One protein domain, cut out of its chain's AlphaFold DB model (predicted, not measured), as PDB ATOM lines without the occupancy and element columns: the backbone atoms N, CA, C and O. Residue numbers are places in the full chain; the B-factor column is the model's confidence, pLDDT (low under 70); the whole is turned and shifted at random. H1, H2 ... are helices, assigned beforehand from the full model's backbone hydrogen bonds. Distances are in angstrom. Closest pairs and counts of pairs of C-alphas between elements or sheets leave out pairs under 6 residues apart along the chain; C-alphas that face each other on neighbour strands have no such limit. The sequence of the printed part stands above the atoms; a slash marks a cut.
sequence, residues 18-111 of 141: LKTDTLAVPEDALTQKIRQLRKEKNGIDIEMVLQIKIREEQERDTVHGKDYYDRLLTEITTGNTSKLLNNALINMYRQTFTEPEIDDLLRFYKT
ATOM      1  N   LEU A  18      32.333 103.026  40.332       60.38
ATOM      2  CA  LEU A  18      31.415 103.796  39.483       60.38
ATOM      3  C   LEU A  18      30.172 102.996  39.063       60.38
ATOM      4  O   LEU A  18      29.085 103.564  38.917       60.38
ATOM      5  N   LYS A  19      30.310 101.677  38.883       57.12
ATOM      6  CA  LYS A  19      29.231 100.833  38.351       57.12
ATOM      7  C   LYS A  19      28.209 100.384  39.402       57.12
ATOM      8  O   LYS A  19      27.043 100.203  39.062       57.12
ATOM      9  N   THR A  20      28.620 100.223  40.659       56.56
ATOM     10  CA  THR A  20      27.758  99.690  41.733       56.56
ATOM     11  C   THR A  20      27.059 100.803  42.513       56.56
ATOM     12  O   THR A  20      25.939 100.617  42.984       56.56
ATOM     13  N   ASP A  21      27.668 101.988  42.586       65.06
ATOM     14  CA  ASP A  21      27.226 103.027  43.514       65.06
ATOM     15  C   ASP A  21      26.296 104.077  42.878       65.06
ATOM     16  O   ASP A  21      25.572 104.769  43.585       65.06
ATOM     17  N   THR A  22      26.170 104.156  41.553       78.56
ATOM     18  CA  THR A  22      25.339 105.194  40.898       78.56
ATOM     19  C   THR A  22      23.838 104.867  40.795       78.56
ATOM     20  O   THR A  22      23.045 105.706  40.345       78.56
ATOM     21  N   LEU A  23      23.417 103.677  41.244       84.88
ATOM     22  CA  LEU A  23      22.017 103.235  41.237       84.88
ATOM     23  C   LEU A  23      21.112 104.128  42.094       84.88
ATOM     24  O   LEU A  23      21.537 104.704  43.093       84.88
ATOM     25  N   ALA A  24      19.835 104.207  41.714       90.06
ATOM     26  CA  ALA A  24      18.839 104.949  42.478       90.06
ATOM     27  C   ALA A  24      18.759 104.435  43.924       90.06
ATOM     28  O   ALA A  24      18.662 103.232  44.168       90.06
ATOM     29  N   VAL A  25      18.797 105.364  44.873       91.56
ATOM     30  CA  VAL A  25      18.776 105.057  46.304       91.56
ATOM     31  C   VAL A  25      17.336 104.868  46.796       91.56
ATOM     32  O   VAL A  25      16.438 105.556  46.306       91.56
ATOM     33  N   PRO A  26      17.079 103.978  47.773       93.50
ATOM     34  CA  PRO A  26      15.756 103.852  48.380       93.50
ATOM     35  C   PRO A  26      15.343 105.142  49.098       93.50
ATOM     36  O   PRO A  26      16.163 105.752  49.781       93.50
ATOM     37  N   GLU A  27      14.071 105.532  49.019       94.94
ATOM     38  CA  GLU A  27      13.520 106.679  49.762       94.94
ATOM     39  C   GLU A  27      13.048 106.254  51.168       94.94
ATOM     40  O   GLU A  27      11.878 106.383  51.520       94.94
ATOM     41  N   ASP A  28      13.971 105.711  51.968       95.62
ATOM     42  CA  ASP A  28      13.729 105.232  53.336       95.62
ATOM     43  C   ASP A  28      14.333 106.158  54.415       95.62
ATOM     44  O   ASP A  28      14.991 107.163  54.117       95.62
ATOM     45  N   ALA A  29      14.097 105.829  55.691       96.44
ATOM     46  CA  ALA A  29      14.562 106.619  56.835       96.44
ATOM     47  C   ALA A  29      16.091 106.787  56.856       96.44
ATOM     48  O   ALA A  29      16.583 107.904  57.042       96.44
ATOM     49  N   LEU A  30      16.836 105.710  56.590       96.69
ATOM     50  CA  LEU A  30      18.295 105.735  56.502       96.69
ATOM     51  C   LEU A  30      18.773 106.721  55.425       96.69
ATOM     52  O   LEU A  30      19.630 107.563  55.703       96.69
ATOM     53  N   THR A  31      18.192 106.696  54.223       96.44
ATOM     54  CA  THR A  31      18.539 107.643  53.152       96.44
ATOM     55  C   THR A  31      18.249 109.089  53.548       96.44
ATOM     56  O   THR A  31      19.094 109.961  53.318       96.44
ATOM     57  N   GLN A  32      17.099 109.376  54.173       96.69
ATOM     58  CA  GLN A  32      16.797 110.745  54.612       96.69
ATOM     59  C   GLN A  32      17.782 111.235  55.679       96.69
ATOM     60  O   GLN A  32      18.247 112.376  55.615       96.69
ATOM     61  N   LYS A  33      18.169 110.366  56.619       96.69
ATOM     62  CA  LYS A  33      19.160 110.683  57.653       96.69
ATOM     63  C   LYS A  33      20.559 110.892  57.076       96.69
ATOM     64  O   LYS A  33      21.237 111.835  57.474       96.69
ATOM     65  N   ILE A  34      20.976 110.100  56.087       95.19
ATOM     66  CA  ILE A  34      22.243 110.314  55.368       95.19
ATOM     67  C   ILE A  34      22.230 111.667  54.643       95.19
ATOM     68  O   ILE A  34      23.198 112.426  54.733       95.19
ATOM     69  N   ARG A  35      21.125 112.016  53.965       93.31
ATOM     70  CA  ARG A  35      20.962 113.338  53.332       93.31
ATOM     71  C   ARG A  35      21.049 114.463  54.362       93.31
ATOM     72  O   ARG A  35      21.701 115.471  54.098       93.31
ATOM     73  N   GLN A  36      20.428 114.298  55.530       93.06
ATOM     74  CA  GLN A  36      20.546 115.260  56.625       93.06
ATOM     75  C   GLN A  36      21.993 115.377  57.110       93.06
ATOM     76  O   GLN A  36      22.504 116.487  57.216       93.06
ATOM     77  N   LEU A  37      22.671 114.254  57.350       91.31
ATOM     78  CA  LEU A  37      24.050 114.233  57.829       91.31
ATOM     79  C   LEU A  37      24.978 114.978  56.871       91.31
ATOM     80  O   LEU A  37      25.803 115.773  57.312       91.31
ATOM     81  N   ARG A  38      24.813 114.768  55.562       87.81
ATOM     82  CA  ARG A  38      25.577 115.490  54.540       87.81
ATOM     83  C   ARG A  38      25.339 117.001  54.587       87.81
ATOM     84  O   ARG A  38      26.302 117.744  54.482       87.81
ATOM     85  N   LYS A  39      24.100 117.455  54.812       85.06
ATOM     86  CA  LYS A  39      23.783 118.890  54.969       85.06
ATOM     87  C   LYS A  39      24.388 119.500  56.238       85.06
ATOM     88  O   LYS A  39      24.830 120.640  56.216       85.06
ATOM     89  N   GLU A  40      24.402 118.758  57.344       82.44
ATOM     90  CA  GLU A  40      24.990 119.225  58.613       82.44
ATOM     91  C   GLU A  40      26.523 119.309  58.535       82.44
ATOM     92  O   GLU A  40      27.145 120.164  59.168       82.44
ATOM     93  N   LYS A  41      27.141 118.451  57.715       76.56
ATOM     94  CA  LYS A  41      28.580 118.423  57.442       76.56
ATOM     95  C   LYS A  41      29.054 119.569  56.529       76.56
ATOM     96  O   LYS A  41      29.935 119.332  55.721       76.56
ATOM     97  N   ASN A  42      28.589 120.803  56.738       64.75
ATOM     98  CA  ASN A  42      28.885 122.081  56.041       64.75
ATOM     99  C   ASN A  42      30.389 122.501  55.870       64.75
ATOM    100  O   ASN A  42      30.717 123.684  55.883       64.75
ATOM    101  N   GLY A  43      31.321 121.555  55.793       63.03
ATOM    102  CA  GLY A  43      32.752 121.703  55.540       63.03
ATOM    103  C   GLY A  43      33.082 121.279  54.108       63.03
ATOM    104  O   GLY A  43      32.217 121.305  53.240       63.03
ATOM    105  N   ILE A  44      34.334 120.891  53.854       63.94
ATOM    106  CA  ILE A  44      34.774 120.464  52.519       63.94
ATOM    107  C   ILE A  44      34.097 119.128  52.174       63.94
ATOM    108  O   ILE A  44      34.495 118.072  52.671       63.94
ATOM    109  N   ASP A  45      33.066 119.180  51.332       73.12
ATOM    110  CA  ASP A  45      32.450 118.011  50.713       73.12
ATOM    111  C   ASP A  45      33.119 117.673  49.370       73.12
ATOM    112  O   ASP A  45      33.990 118.389  48.866       73.12
ATOM    113  N   ILE A  46      32.758 116.523  48.799       75.69
ATOM    114  CA  ILE A  46      33.357 116.063  47.542       75.69
ATOM    115  C   ILE A  46      32.998 116.983  46.371       75.69
ATOM    116  O   ILE A  46      33.813 117.151  45.465       75.69
ATOM    117  N   GLU A  47      31.818 117.611  46.396       77.62
ATOM    118  CA  GLU A  47      31.401 118.568  45.375       77.62
ATOM    119  C   GLU A  47      32.333 119.791  45.374       77.62
ATOM    120  O   GLU A  47      32.813 120.199  44.314       77.62
ATOM    121  N   MET A  48      32.681 120.319  46.550       79.12
ATOM    122  CA  MET A  48      33.652 121.400  46.712       79.12
ATOM    123  C   MET A  48      35.056 120.987  46.251       79.12
ATOM    124  O   MET A  48      35.715 121.753  45.546       79.12
ATOM    125  N   VAL A  49      35.513 119.776  46.593       82.38
ATOM    126  CA  VAL A  49      36.822 119.261  46.140       82.38
ATOM    127  C   VAL A  49      36.873 119.161  44.617       82.38
ATOM    128  O   VAL A  49      37.852 119.598  44.010       82.38
ATOM    129  N   LEU A  50      35.825 118.628  43.988       84.69
ATOM    130  CA  LEU A  50      35.738 118.529  42.532       84.69
ATOM    131  C   LEU A  50      35.723 119.912  41.877       84.69
ATOM    132  O   LEU A  50      36.444 120.123  40.905       84.69
ATOM    133  N   GLN A  51      34.974 120.873  42.423       86.88
ATOM    134  CA  GLN A  51      34.969 122.248  41.915       86.88
ATOM    135  C   GLN A  51      36.357 122.893  41.976       86.88
ATOM    136  O   GLN A  51      36.763 123.540  41.012       86.88
ATOM    137  N   ILE A  52      37.093 122.706  43.077       85.81
ATOM    138  CA  ILE A  52      38.475 123.194  43.203       85.81
ATOM    139  C   ILE A  52      39.352 122.552  42.127       85.81
ATOM    140  O   ILE A  52      40.032 123.267  41.397       85.81
ATOM    141  N   LYS A  53      39.293 121.225  41.974       87.06
ATOM    142  CA  LYS A  53      40.105 120.493  40.989       87.06
ATOM    143  C   LYS A  53      39.808 120.902  39.549       87.06
ATOM    144  O   LYS A  53      40.734 121.075  38.768       87.06
ATOM    145  N   ILE A  54      38.537 121.106  39.214       91.31
ATOM    146  CA  ILE A  54      38.127 121.564  37.883       91.31
ATOM    147  C   ILE A  54      38.658 122.973  37.604       91.31
ATOM    148  O   ILE A  54      39.116 123.233  36.496       91.31
ATOM    149  N   ARG A  55      38.637 123.874  38.594       89.44
ATOM    150  CA  ARG A  55      39.214 125.219  38.443       89.44
ATOM    151  C   ARG A  55      40.734 125.185  38.300       89.44
ATOM    152  O   ARG A  55      41.263 125.875  37.440       89.44
ATOM    153  N   GLU A  56      41.423 124.366  39.095       90.12
ATOM    154  CA  GLU A  56      42.876 124.172  38.971       90.12
ATOM    155  C   GLU A  56      43.268 123.657  37.577       90.12
ATOM    156  O   GLU A  56      44.279 124.088  37.027       90.12
ATOM    157  N   GLU A  57      42.474 122.746  37.005       92.06
ATOM    158  CA  GLU A  57      42.692 122.239  35.647       92.06
ATOM    159  C   GLU A  57      42.404 123.320  34.599       92.06
ATOM    160  O   GLU A  57      43.226 123.552  33.718       92.06
ATOM    161  N   GLN A  58      41.303 124.064  34.750       92.12
ATOM    162  CA  GLN A  58      40.950 125.181  33.869       92.12
ATOM    163  C   GLN A  58      42.059 126.236  33.761       92.12
ATOM    164  O   GLN A  58      42.249 126.817  32.697       92.12
ATOM    165  N   GLU A  59      42.786 126.504  34.847       91.06
ATOM    166  CA  GLU A  59      43.899 127.464  34.857       91.06
ATOM    167  C   GLU A  59      45.123 126.989  34.059       91.06
ATOM    168  O   GLU A  59      45.953 127.807  33.658       91.06
ATOM    169  N   ARG A  60      45.264 125.677  33.855       91.75
ATOM    170  CA  ARG A  60      46.436 125.047  33.224       91.75
ATOM    171  C   ARG A  60      46.146 124.529  31.823       91.75
ATOM    172  O   ARG A  60      47.076 124.327  31.041       91.75
ATOM    173  N   ASP A  61      44.879 124.297  31.521       90.62
ATOM    174  CA  ASP A  61      44.435 123.742  30.259       90.62
ATOM    175  C   ASP A  61      44.524 124.777  29.133       90.62
ATOM    176  O   ASP A  61      43.973 125.873  29.189       90.62
ATOM    177  N   THR A  62      45.241 124.398  28.080       91.75
ATOM    178  CA  THR A  62      45.430 125.206  26.866       91.75
ATOM    179  C   THR A  62      44.571 124.714  25.701       91.75
ATOM    180  O   THR A  62      44.570 125.330  24.635       91.75
ATOM    181  N   VAL A  63      43.848 123.607  25.890       94.31
ATOM    182  CA  VAL A  63      43.063 122.908  24.869       94.31
ATOM    183  C   VAL A  63      41.590 123.300  24.946       94.31
ATOM    184  O   VAL A  63      40.996 123.621  23.915       94.31
ATOM    185  N   HIS A  64      40.982 123.286  26.136       95.12
ATOM    186  CA  HIS A  64      39.558 123.590  26.286       95.12
ATOM    187  C   HIS A  64      39.305 125.045  26.694       95.12
ATOM    188  O   HIS A  64      39.991 125.625  27.527       95.12
ATOM    189  N   GLY A  65      38.256 125.639  26.118       91.19
ATOM    190  CA  GLY A  65      37.798 126.980  26.478       91.19
ATOM    191  C   GLY A  65      36.898 127.003  27.718       91.19
ATOM    192  O   GLY A  65      36.397 125.974  28.175       91.19
ATOM    193  N   LYS A  66      36.613 128.208  28.221       90.44
ATOM    194  CA  LYS A  66      35.752 128.446  29.395       90.44
ATOM    195  C   LYS A  66      34.401 127.712  29.330       90.44
ATOM    196  O   LYS A  66      33.991 127.117  30.321       90.44
ATOM    197  N   ASP A  67      33.755 127.680  28.166       93.88
ATOM    198  CA  ASP A  67      32.439 127.046  27.980       93.88
ATOM    199  C   ASP A  67      32.442 125.527  28.223       93.88
ATOM    200  O   ASP A  67      31.413 124.931  28.546       93.88
ATOM    201  N   TYR A  68      33.583 124.859  28.039       95.06
ATOM    202  CA  TYR A  68      33.725 123.452  28.412       95.06
ATOM    203  C   TYR A  68      33.654 123.297  29.933       95.06
ATOM    204  O   TYR A  68      32.848 122.514  30.434       95.06
ATOM    205  N   TYR A  69      34.438 124.096  30.655       94.06
ATOM    206  CA  TYR A  69      34.506 124.074  32.113       94.06
ATOM    207  C   TYR A  69      33.201 124.514  32.774       94.06
ATOM    208  O   TYR A  69      32.771 123.886  33.737       94.06
ATOM    209  N   ASP A  70      32.517 125.518  32.223       92.69
ATOM    210  CA  ASP A  70      31.196 125.938  32.706       92.69
ATOM    211  C   ASP A  70      30.163 124.801  32.578       92.69
ATOM    212  O   ASP A  70      29.389 124.542  33.506       92.69
ATOM    213  N   ARG A  71      30.167 124.072  31.449       93.06
ATOM    214  CA  ARG A  71      29.299 122.898  31.253       93.06
ATOM    215  C   ARG A  71      29.667 121.756  32.191       93.06
ATOM    216  O   ARG A  71      28.774 121.152  32.777       93.06
ATOM    217  N   LEU A  72      30.959 121.489  32.364       92.62
ATOM    218  CA  LEU A  72      31.442 120.459  33.279       92.62
ATOM    219  C   LEU A  72      31.024 120.764  34.724       92.62
ATOM    220  O   LEU A  72      30.458 119.901  35.393       92.62
ATOM    221  N   LEU A  73      31.221 122.006  35.177       91.06
ATOM    222  CA  LEU A  73      30.764 122.485  36.483       91.06
ATOM    223  C   LEU A  73      29.247 122.353  36.630       91.06
ATOM    224  O   LEU A  73      28.767 121.941  37.685       91.06
ATOM    225  N   THR A  74      28.483 122.659  35.585       91.56
ATOM    226  CA  THR A  74      27.024 122.491  35.602       91.56
ATOM    227  C   THR A  74      26.641 121.020  35.771       91.56
ATOM    228  O   THR A  74      25.841 120.695  36.650       91.56
ATOM    229  N   GLU A  75      27.257 120.111  35.008       90.81
ATOM    230  CA  GLU A  75      26.987 118.672  35.091       90.81
ATOM    231  C   GLU A  75      27.268 118.092  36.480       90.81
ATOM    232  O   GLU A  75      26.443 117.342  37.010       90.81
ATOM    233  N   ILE A  76      28.394 118.462  37.097       88.00
ATOM    234  CA  ILE A  76      28.784 117.926  38.409       88.00
ATOM    235  C   ILE A  76      28.025 118.555  39.582       88.00
ATOM    236  O   ILE A  76      27.943 117.941  40.639       88.00
ATOM    237  N   THR A  77      27.455 119.754  39.417       84.94
ATOM    238  CA  THR A  77      26.711 120.441  40.488       84.94
ATOM    239  C   THR A  77      25.214 120.181  40.414       84.94
ATOM    240  O   THR A  77      24.591 119.888  41.432       84.94
ATOM    241  N   THR A  78      24.629 120.238  39.217       87.12
ATOM    242  CA  THR A  78      23.168 120.217  39.026       87.12
ATOM    243  C   THR A  78      22.687 119.281  37.919       87.12
ATOM    244  O   THR A  78      21.495 118.979  37.867       87.12
ATOM    245  N   GLY A  79      23.582 118.803  37.052       89.38
ATOM    246  CA  GLY A  79      23.233 117.914  35.945       89.38
ATOM    247  C   GLY A  79      23.084 116.444  36.334       89.38
ATOM    248  O   GLY A  79      22.947 116.068  37.504       89.38
ATOM    249  N   ASN A  80      23.109 115.576  35.321       90.25
ATOM    250  CA  ASN A  80      22.911 114.142  35.528       90.25
ATOM    251  C   ASN A  80      24.085 113.528  36.300       90.25
ATOM    252  O   ASN A  80      23.883 112.665  37.155       90.25
ATOM    253  N   THR A  81      25.301 114.024  36.060       87.88
ATOM    254  CA  THR A  81      26.491 113.592  36.805       87.88
ATOM    255  C   THR A  81      26.347 113.870  38.304       87.88
ATOM    256  O   THR A  81      26.607 112.977  39.107       87.88
ATOM    257  N   SER A  82      25.836 115.044  38.695       87.75
ATOM    258  CA  SER A  82      25.536 115.371  40.101       87.75
ATOM    259  C   SER A  82      24.589 114.356  40.744       87.75
ATOM    260  O   SER A  82      24.809 113.903  41.870       87.75
ATOM    261  N   LYS A  83      23.546 113.930  40.025       88.94
ATOM    262  CA  LYS A  83      22.609 112.912  40.520       88.94
ATOM    263  C   LYS A  83      23.299 111.566  40.749       88.94
ATOM    264  O   LYS A  83      23.085 110.943  41.788       88.94
ATOM    265  N   LEU A  84      24.127 111.125  39.803       89.44
ATOM    266  CA  LEU A  84      24.867 109.865  39.909       89.44
ATOM    267  C   LEU A  84      25.886 109.907  41.059       89.44
ATOM    268  O   LEU A  84      25.966 108.953  41.830       89.44
ATOM    269  N   LEU A  85      26.593 111.028  41.229       86.56
ATOM    270  CA  LEU A  85      27.498 111.257  42.360       86.56
ATOM    271  C   LEU A  85      26.748 111.226  43.695       86.56
ATOM    272  O   LEU A  85      27.184 110.576  44.642       86.56
ATOM    273  N   ASN A  86      25.584 111.874  43.767       87.94
ATOM    274  CA  ASN A  86      24.752 111.873  44.967       87.94
ATOM    275  C   ASN A  86      24.272 110.471  45.348       87.94
ATOM    276  O   ASN A  86      24.321 110.113  46.528       87.94
ATOM    277  N   ASN A  87      23.847 109.676  44.366       91.12
ATOM    278  CA  ASN A  87      23.508 108.273  44.573       91.12
ATOM    279  C   ASN A  87      24.708 107.490  45.108       91.12
ATOM    280  O   ASN A  87      24.572 106.790  46.111       91.12
ATOM    281  N   ALA A  88      25.883 107.681  44.502       88.44
ATOM    282  CA  ALA A  88      27.100 106.985  44.901       88.44
ATOM    283  C   ALA A  88      27.496 107.262  46.342       88.44
ATOM    284  O   ALA A  88      27.737 106.339  47.118       88.44
ATOM    285  N   LEU A  89      27.453 108.529  46.741       88.12
ATOM    286  CA  LEU A  89      27.733 108.913  48.117       88.12
ATOM    287  C   LEU A  89      26.727 108.297  49.084       88.12
ATOM    288  O   LEU A  89      27.120 107.761  50.115       88.12
ATOM    289  N   ILE A  90      25.432 108.343  48.778       91.81
ATOM    290  CA  ILE A  90      24.419 107.769  49.668       91.81
ATOM    291  C   ILE A  90      24.600 106.250  49.784       91.81
ATOM    292  O   ILE A  90      24.587 105.736  50.901       91.81
ATOM    293  N   ASN A  91      24.816 105.538  48.675       91.31
ATOM    294  CA  ASN A  91      25.049 104.092  48.686       91.31
ATOM    295  C   ASN A  91      26.301 103.721  49.490       91.31
ATOM    296  O   ASN A  91      26.228 102.824  50.329       91.31
ATOM    297  N   MET A  92      27.391 104.480  49.352       87.62
ATOM    298  CA  MET A  92      28.599 104.311  50.164       87.62
ATOM    299  C   MET A  92      28.303 104.436  51.669       87.62
ATOM    300  O   MET A  92      28.742 103.603  52.463       87.62
ATOM    301  N   TYR A  93      27.517 105.438  52.086       91.75
ATOM    302  CA  TYR A  93      27.112 105.567  53.491       91.75
ATOM    303  C   TYR A  93      26.238 104.391  53.945       91.75
ATOM    304  O   TYR A  93      26.459 103.879  55.037       91.75
ATOM    305  N   ARG A  94      25.293 103.929  53.116       92.81
ATOM    306  CA  ARG A  94      24.419 102.781  53.433       92.81
ATOM    307  C   ARG A  94      25.183 101.462  53.559       92.81
ATOM    308  O   ARG A  94      24.787 100.608  54.342       92.81
ATOM    309  N   GLN A  95      26.255 101.287  52.789       90.38
ATOM    310  CA  GLN A  95      27.135 100.116  52.875       90.38
ATOM    311  C   GLN A  95      28.039 100.158  54.116       90.38
ATOM    312  O   GLN A  95      28.518  99.118  54.561       90.38
ATOM    313  N   THR A  96      28.286 101.354  54.660       90.31
ATOM    314  CA  THR A  96      29.250 101.568  55.749       90.31
ATOM    315  C   THR A  96      28.588 101.674  57.119       90.31
ATOM    316  O   THR A  96      29.163 101.214  58.100       90.31
ATOM    317  N   PHE A  97      27.408 102.290  57.194       95.06
ATOM    318  CA  PHE A  97      26.754 102.652  58.447       95.06
ATOM    319  C   PHE A  97      25.331 102.114  58.519       95.06
ATOM    320  O   PHE A  97      24.558 102.164  57.559       95.06
ATOM    321  N   THR A  98      24.964 101.684  59.714       96.75
ATOM    322  CA  THR A  98      23.586 101.416  60.109       96.75
ATOM    323  C   THR A  98      22.852 102.713  60.452       96.75
ATOM    324  O   THR A  98      23.453 103.757  60.712       96.75
ATOM    325  N   GLU A  99      21.520 102.661  60.486       97.00
ATOM    326  CA  GLU A  99      20.704 103.828  60.839       97.00
ATOM    327  C   GLU A  99      21.006 104.405  62.238       97.00
ATOM    328  O   GLU A  99      21.167 105.626  62.329       97.00
ATOM    329  N   PRO A 100      21.176 103.596  63.305       97.81
ATOM    330  CA  PRO A 100      21.564 104.119  64.617       97.81
ATOM    331  C   PRO A 100      22.932 104.815  64.623       97.81
ATOM    332  O   PRO A 100      23.094 105.839  65.284       97.81
ATOM    333  N   GLU A 101      23.901 104.319  63.849       97.75
ATOM    334  CA  GLU A 101      25.219 104.957  63.731       97.75
ATOM    335  C   GLU A 101      25.123 106.310  63.015       97.75
ATOM    336  O   GLU A 101      25.776 107.276  63.415       97.75
ATOM    337  N   ILE A 102      24.264 106.429  61.995       97.31
ATOM    338  CA  ILE A 102      23.967 107.729  61.379       97.31
ATOM    339  C   ILE A 102      23.320 108.680  62.399       97.31
ATOM    340  O   ILE A 102      23.661 109.866  62.412       97.31
ATOM    341  N   ASP A 103      22.443 108.194  63.283       97.38
ATOM    342  CA  ASP A 103      21.861 109.015  64.355       97.38
ATOM    343  C   ASP A 103      22.908 109.490  65.373       97.38
ATOM    344  O   ASP A 103      22.843 110.636  65.837       97.38
ATOM    345  N   ASP A 104      23.876 108.643  65.732       97.56
ATOM    346  CA  ASP A 104      25.015 109.027  66.575       97.56
ATOM    347  C   ASP A 104      25.869 110.104  65.894       97.56
ATOM    348  O   ASP A 104      26.190 111.125  66.512       97.56
ATOM    349  N   LEU A 105      26.178 109.939  64.603       95.06
ATOM    350  CA  LEU A 105      26.927 110.931  63.829       95.06
ATOM    351  C   LEU A 105      26.175 112.262  63.742       95.06
ATOM    352  O   LEU A 105      26.766 113.318  63.969       95.06
ATOM    353  N   LEU A 106      24.869 112.235  63.474       95.00
ATOM    354  CA  LEU A 106      24.027 113.433  63.458       95.00
ATOM    355  C   LEU A 106      24.053 114.164  64.805       95.00
ATOM    356  O   LEU A 106      24.146 115.393  64.836       95.00
ATOM    357  N   ARG A 107      23.992 113.434  65.925       95.50
ATOM    358  CA  ARG A 107      24.125 114.022  67.267       95.50
ATOM    359  C   ARG A 107      25.507 114.630  67.477       95.50
ATOM    360  O   ARG A 107      25.598 115.763  67.949       95.50
ATOM    361  N   PHE A 108      26.566 113.927  67.083       94.19
ATOM    362  CA  PHE A 108      27.939 114.411  67.200       94.19
ATOM    363  C   PHE A 108      28.167 115.707  66.411       94.19
ATOM    364  O   PHE A 108      28.619 116.699  66.988       94.19
ATOM    365  N   TYR A 109      27.799 115.750  65.129       91.75
ATOM    366  CA  TYR A 109      28.023 116.921  64.271       91.75
ATOM    367  C   TYR A 109      27.166 118.138  64.641       91.75
ATOM    368  O   TYR A 109      27.478 119.252  64.226       91.75
ATOM    369  N   LYS A 110      26.144 117.978  65.490       90.75
ATOM    370  CA  LYS A 110      25.416 119.113  66.082       90.75
ATOM    371  C   LYS A 110      26.177 119.800  67.218       90.75
ATOM    372  O   LYS A 110      25.905 120.969  67.498       90.75
ATOM    373  N   THR A 111      27.130 119.117  67.855       93.69
ATOM    374  CA  THR A 111      27.960 119.692  68.927       93.69
ATOM    375  C   THR A 111      28.965 120.716  68.388       93.69
ATOM    376  O   THR A 111      29.322 120.698  67.210       93.69
TER     377      THR A 111
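This is residues 18 to 111 of the 141 residues of a protein of Sphingobacteriales bacterium 48-107 (UniProt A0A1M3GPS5). Two helix pairs lie at opposite ends, the hairpin H3 and H4 at one and H2 and H6 side by side at the other, with long H5 between them and short H1 packed on H5. The printed part has 94 residues with six named helices, H1 to H6 in order, and no named strand: all helix. It is loose, with a radius of gyration of the C-alphas of 15.8 A, and spans 49 by 31 by 18 A.

H1, residues 18 to 21, begins at C-alpha 18 (31.415, 103.796, 39.483). H2 is residues 29 to 40, H3 46 to 58 (18.1 A), H4 66 to 77, H5 80 to 96 (24.6 A). H6, 99 to 110, ends at C-alpha 110 (25.416, 119.113, 66.082).

H1 touches H5, closest C-alphas Asp 21 and Ala 88, 4.2 A. H2 touches H6 at a shallow 19 degrees, the same way, closest C-alphas Leu 30 and Glu 99, 5.3 A. H4 and H5 touch only at the corner. Every O i to N i+4 pair is within hydrogen-bond range in H2 to H6; H1 is too short for one.

The printed part has no cut and no long link; residues 18 to 21 and 42 to 44 are under pLDDT 70.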